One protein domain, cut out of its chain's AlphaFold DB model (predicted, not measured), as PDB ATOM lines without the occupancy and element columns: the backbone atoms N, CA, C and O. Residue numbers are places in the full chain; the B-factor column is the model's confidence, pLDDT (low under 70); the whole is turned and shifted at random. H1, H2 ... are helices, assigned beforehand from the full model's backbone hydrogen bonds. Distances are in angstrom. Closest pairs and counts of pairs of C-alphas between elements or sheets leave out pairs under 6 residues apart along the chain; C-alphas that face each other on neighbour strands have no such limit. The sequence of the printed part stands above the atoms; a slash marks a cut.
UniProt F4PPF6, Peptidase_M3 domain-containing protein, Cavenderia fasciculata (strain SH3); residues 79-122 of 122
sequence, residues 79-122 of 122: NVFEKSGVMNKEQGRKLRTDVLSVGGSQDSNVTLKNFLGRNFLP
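What this domain is: This is residues 79 to 122 of the 122 residues of the protein "Peptidase_M3 domain-containing protein" of Cavenderia fasciculata (strain SH3) (UniProt F4PPF6). A helical hairpin, H1 and H2 side by side, has an unnamed stretch before it that turns back near the start of H1, and a tail, residues 117 to 122, that runs off H2 away from H1. The printed part has 44 residues with two named helices, H1 then H2, and no named strand; it is all helix by class, though the helices hold 21 residues, under half. It is flat, 27 by 24 by 13 A, and only just compact, close to loose, with a radius of gyration of the C-alphas of 10.7 A.

Where its parts are: H1, residues 89 to 100, begins at C-alpha 89 (278.267, 237.922, 257.567) and is 15.1 A long. H2, residues 108 to 116, is 11.8 A long and ends at C-alpha 116 (263.429, 235.857, 251.288).

How they stand to each other: H1 touches H2 with residues 94 to 99 alone; the closest C-alphas, of Asp 98 and Phe 115, are 5.7 A apart. This hairpin runs opposite ways at a shallow tilt of 15 degrees. In both helices every O i to N i+4 pair is within hydrogen-bond range.

The domain as a whole: The C-alphas farthest apart, of Gly 85 and Ser 105, are 28.6 A apart. The printed part has no cut, and the link from H1 to H2 is short. Residues 85 to 90 stand free. Residues 121 to 122 have pLDDT under 70.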
ATOM      1  N   ASN A  79     265.660 226.933 256.405       84.56
ATOM      2  CA  ASN A  79     267.109 227.090 256.527       84.56
ATOM      3  C   ASN A  79     267.665 227.961 255.392       84.56
ATOM      4  O   ASN A  79     267.998 227.483 254.312       84.56
ATOM      5  N   VAL A  80     267.795 229.260 255.646       86.94
ATOM      6  CA  VAL A  80     268.278 230.230 254.648       86.94
ATOM      7  C   VAL A  80     269.799 230.253 254.475       86.94
ATOM      8  O   VAL A  80     270.288 230.793 253.485       86.94
ATOM      9  N   PHE A  81     270.556 229.657 255.402       92.25
ATOM     10  CA  PHE A  81     272.023 229.678 255.382       92.25
ATOM     11  C   PHE A  81     272.645 228.505 254.626       92.25
ATOM     12  O   PHE A  81     273.852 228.510 254.387       92.25
ATOM     13  N   GLU A  82     271.845 227.514 254.225       89.44
ATOM     14  CA  GLU A  82     272.330 226.310 253.545       89.44
ATOM     15  C   GLU A  82     273.130 226.637 252.276       89.44
ATOM     16  O   GLU A  82     274.192 226.063 252.051       89.44
ATOM     17  N   LYS A  83     272.671 227.616 251.485       86.75
ATOM     18  CA  LYS A  83     273.333 228.017 250.232       86.75
ATOM     19  C   LYS A  83     274.443 229.046 250.425       86.75
ATOM     20  O   LYS A  83     275.418 229.042 249.686       86.75
ATOM     21  N   SER A  84     274.286 229.960 251.381       91.25
ATOM     22  CA  SER A  84     275.220 231.075 251.583       91.25
ATOM     23  C   SER A  84     276.383 230.747 252.519       91.25
ATOM     24  O   SER A  84     277.340 231.518 252.579       91.25
ATOM     25  N   GLY A  85     276.278 229.651 253.275       94.50
ATOM     26  CA  GLY A  85     277.190 229.271 254.348       94.50
ATOM     27  C   GLY A  85     276.758 229.831 255.706       94.50
ATOM     28  O   GLY A  85     276.347 230.986 255.823       94.50
ATOM     29  N   VAL A  86     276.898 229.015 256.754       94.38
ATOM     30  CA  VAL A  86     276.441 229.325 258.125       94.38
ATOM     31  C   VAL A  86     277.168 230.506 258.781       94.38
ATOM     32  O   VAL A  86     276.628 231.118 259.693       94.38
ATOM     33  N   MET A  87     278.363 230.865 258.296       96.44
ATOM     34  CA  MET A  87     279.165 232.000 258.791       96.44
ATOM     35  C   MET A  87     279.116 233.230 257.868       96.44
ATOM     36  O   MET A  87     279.948 234.134 257.983       96.44
ATOM     37  N   ASN A  88     278.172 233.280 256.924       97.12
ATOM     38  CA  ASN A  88     278.045 234.403 256.003       97.12
ATOM     39  C   ASN A  88     277.596 235.679 256.742       97.12
ATOM     40  O   ASN A  88     276.461 235.782 257.211       97.12
ATOM     41  N   LYS A  89     278.499 236.666 256.833       97.06
ATOM     42  CA  LYS A  89     278.267 237.922 257.567       97.06
ATOM     43  C   LYS A  89     277.150 238.769 256.965       97.06
ATOM     44  O   LYS A  89     276.411 239.407 257.711       97.06
ATOM     45  N   GLU A  90     277.044 238.797 255.642       95.75
ATOM     46  CA  GLU A  90     276.027 239.578 254.942       95.75
ATOM     47  C   GLU A  90     274.634 239.007 255.218       95.75
ATOM     48  O   GLU A  90     273.752 239.739 255.665       95.75
ATOM     49  N   GLN A  91     274.468 237.688 255.094       94.81
ATOM     50  CA  GLN A  91     273.202 237.030 255.422       94.81
ATOM     51  C   GLN A  91     272.848 237.117 256.904       94.81
ATOM     52  O   GLN A  91     271.692 237.341 257.253       94.81
ATOM     53  N   GLY A  92     273.839 237.022 257.794       95.94
ATOM     54  CA  GLY A  92     273.625 237.263 259.220       95.94
ATOM     55  C   GLY A  92     273.134 238.688 259.505       95.94
ATOM     56  O   GLY A  92     272.214 238.883 260.301       95.94
ATOM     57  N   ARG A  93     273.703 239.694 258.825       96.69
ATOM     58  CA  ARG A  93     273.260 241.091 258.942       96.69
ATOM     59  C   ARG A  93     271.839 241.265 258.416       96.69
ATOM     60  O   ARG A  93     271.042 241.923 259.078       96.69
ATOM     61  N   LYS A  94     271.519 240.630 257.287       95.25
ATOM     62  CA  LYS A  94     270.178 240.638 256.705       95.25
ATOM     63  C   LYS A  94     269.148 240.032 257.659       95.25
ATOM     64  O   LYS A  94     268.144 240.669 257.939       95.25
ATOM     65  N   LEU A  95     269.428 238.864 258.248       95.44
ATOM     66  CA  LEU A  95     268.542 238.244 259.242       95.44
ATOM     67  C   LEU A  95     268.291 239.180 260.435       95.44
ATOM     68  O   LEU A  95     267.160 239.322 260.898       95.44
ATOM     69  N   ARG A  96     269.345 239.840 260.931       96.50
ATOM     70  CA  ARG A  96     269.230 240.791 262.041       96.50
ATOM     71  C   ARG A  96     268.328 241.974 261.693       96.50
ATOM     72  O   ARG A  96     267.489 242.324 262.514       96.50
ATOM     73  N   THR A  97     268.538 242.596 260.537       96.50
ATOM     74  CA  THR A  97     267.834 243.824 260.142       96.50
ATOM     75  C   THR A  97     266.407 243.550 259.670       96.50
ATOM     76  O   THR A  97     265.482 244.254 260.066       96.50
ATOM     77  N   ASP A  98     266.210 242.511 258.864       95.25
ATOM     78  CA  ASP A  98     264.929 242.287 258.195       95.25
ATOM     79  C   ASP A  98     263.959 241.485 259.062       95.25
ATOM     80  O   ASP A  98     262.755 241.617 258.890       95.25
ATOM     81  N   VAL A  99     264.459 240.652 259.984       94.88
ATOM     82  CA  VAL A  99     263.619 239.777 260.819       94.88
ATOM     83  C   VAL A  99     263.698 240.178 262.289       94.88
ATOM     84  O   VAL A  99     262.688 240.538 262.892       94.88
ATOM     85  N   LEU A 100     264.894 240.151 262.887       96.56
ATOM     86  CA  LEU A 100     265.023 240.282 264.346       96.56
ATOM     87  C   LEU A 100     264.706 241.691 264.861       96.56
ATOM     88  O   LEU A 100     264.039 241.814 265.884       96.56
ATOM     89  N   SER A 101     265.164 242.752 264.186       97.06
ATOM     90  CA  SER A 101     264.864 244.125 264.625       97.06
ATOM     91  C   SER A 101     263.425 244.553 264.366       97.06
ATOM     92  O   SER A 101     262.964 245.493 265.003       97.06
ATOM     93  N   VAL A 102     262.726 243.878 263.451       96.31
ATOM     94  CA  VAL A 102     261.306 244.135 263.184       96.31
ATOM     95  C   VAL A 102     260.439 243.516 264.285       96.31
ATOM     96  O   VAL A 102     259.481 244.139 264.749       96.31
ATOM     97  N   GLY A 103     260.793 242.317 264.760       94.44
ATOM     98  CA  GLY A 103     260.059 241.637 265.826       94.44
ATOM     99  C   GLY A 103     258.579 241.451 265.474       94.44
ATOM    100  O   GLY A 103     258.233 241.179 264.328       94.44
ATOM    101  N   GLY A 104     257.696 241.632 266.460       95.06
ATOM    102  CA  GLY A 104     256.241 241.537 266.276       95.06
ATOM    103  C   GLY A 104     255.569 242.800 265.723       95.06
ATOM    104  O   GLY A 104     254.345 242.876 265.732       95.06
ATOM    105  N   SER A 105     256.332 243.814 265.292       96.38
ATOM    106  CA  SER A 105     255.765 245.085 264.805       96.38
ATOM    107  C   SER A 105     255.244 245.027 263.361       96.38
ATOM    108  O   SER A 105     254.557 245.947 262.919       96.38
ATOM    109  N   GLN A 106     255.544 243.950 262.629       95.56
ATOM    110  CA  GLN A 106     255.126 243.714 261.248       95.56
ATOM    111  C   GLN A 106     254.539 242.307 261.100       95.56
ATOM    112  O   GLN A 106     254.977 241.369 261.767       95.56
ATOM    113  N   ASP A 107     253.577 242.154 260.186       94.56
ATOM    114  CA  ASP A 107     253.045 240.843 259.810       94.56
ATOM    115  C   ASP A 107     254.160 239.896 259.333       94.56
ATOM    116  O   ASP A 107     255.008 240.255 258.510       94.56
ATOM    117  N   SER A 108     254.128 238.657 259.827       91.25
ATOM    118  CA  SER A 108     255.191 237.676 259.588       91.25
ATOM    119  C   SER A 108     255.357 237.313 258.109       91.25
ATOM    120  O   SER A 108     256.486 237.078 257.676       91.25
ATOM    121  N   ASN A 109     254.287 237.310 257.303       91.50
ATOM    122  CA  ASN A 109     254.399 237.033 255.868       91.50
ATOM    123  C   ASN A 109     255.096 238.175 255.130       91.50
ATOM    124  O   ASN A 109     255.861 237.926 254.197       91.50
ATOM    125  N   VAL A 110     254.869 239.420 255.552       94.62
ATOM    126  CA  VAL A 110     255.568 240.583 254.995       94.62
ATOM    127  C   VAL A 110     257.050 240.535 255.369       94.62
ATOM    128  O   VAL A 110     257.901 240.646 254.485       94.62
ATOM    129  N   THR A 111     257.360 240.278 256.641       94.25
ATOM    130  CA  THR A 111     258.731 240.096 257.140       94.25
ATOM    131  C   THR A 111     259.469 239.003 256.358       94.25
ATOM    132  O   THR A 111     260.555 239.233 255.819       94.25
ATOM    133  N   LEU A 112     258.853 237.824 256.207       92.19
ATOM    134  CA  LEU A 112     259.417 236.709 255.443       92.19
ATOM    135  C   LEU A 112     259.596 237.047 253.965       92.19
ATOM    136  O   LEU A 112     260.627 236.705 253.389       92.19
ATOM    137  N   LYS A 113     258.635 237.733 253.340       93.06
ATOM    138  CA  LYS A 113     258.738 238.136 251.935       93.06
ATOM    139  C   LYS A 113     259.908 239.086 251.702       93.06
ATOM    140  O   LYS A 113     260.664 238.885 250.753       93.06
ATOM    141  N   ASN A 114     260.078 240.081 252.572       93.31
ATOM    142  CA  ASN A 114     261.186 241.035 252.498       93.31
ATOM    143  C   ASN A 114     262.533 240.318 252.661       93.31
ATOM    144  O   ASN A 114     263.453 240.506 251.862       93.31
ATOM    145  N   PHE A 115     262.618 239.416 253.639       93.38
ATOM    146  CA  PHE A 115     263.837 238.672 253.914       93.38
ATOM    147  C   PHE A 115     264.191 237.652 252.814       93.38
ATOM    148  O   PHE A 115     265.345 237.564 252.389       93.38
ATOM    149  N   LEU A 116     263.215 236.897 252.302       91.25
ATOM    150  CA  LEU A 116     263.429 235.857 251.288       91.25
ATOM    151  C   LEU A 116     263.467 236.400 249.851       91.25
ATOM    152  O   LEU A 116     263.946 235.704 248.957       91.25
ATOM    153  N   GLY A 117     262.949 237.608 249.610       91.38
ATOM    154  CA  GLY A 117     262.794 238.192 248.271       91.38
ATOM    155  C   GLY A 117     261.697 237.535 247.421       91.38
ATOM    156  O   GLY A 117     261.600 237.788 246.223       91.38
ATOM    157  N   ARG A 118     260.877 236.670 248.021       90.69
ATOM    158  CA  ARG A 118     259.768 235.944 247.389       90.69
ATOM    159  C   ARG A 118     258.703 235.625 248.429       90.69
ATOM    160  O   ARG A 118     259.000 235.607 249.620       90.69
ATOM    161  N   ASN A 119     257.489 235.307 247.988       88.44
ATOM    162  CA  ASN A 119     256.474 234.791 248.903       88.44
ATOM    163  C   ASN A 119     256.943 233.459 249.513       88.44
ATOM    164  O   ASN A 119     257.570 232.629 248.834       88.44
ATOM    165  N   PHE A 120     256.645 233.269 250.796       82.50
ATOM    166  CA  PHE A 120     256.814 231.980 251.450       82.50
ATOM    167  C   PHE A 120     255.745 231.026 250.907       82.50
ATOM    168  O   PHE A 120     254.557 231.339 250.940       82.50
ATOM    169  N   LEU A 121     256.186 229.905 250.341       67.00
ATOM    170  CA  LEU A 121     255.326 228.785 249.975       67.00
ATOM    171  C   LEU A 121     255.689 227.653 250.945       67.00
ATOM    172  O   LEU A 121     256.897 227.420 251.094       67.00
ATOM    173  N   PRO A 122     254.706 227.036 251.622       55.41
ATOM    174  CA  PRO A 122     254.935 225.850 252.439       55.41
ATOM    175  C   PRO A 122     255.515 224.692 251.621       55.41
ATOM    176  O   PRO A 122     255.170 224.585 250.419       55.41
TER     177      PRO A 122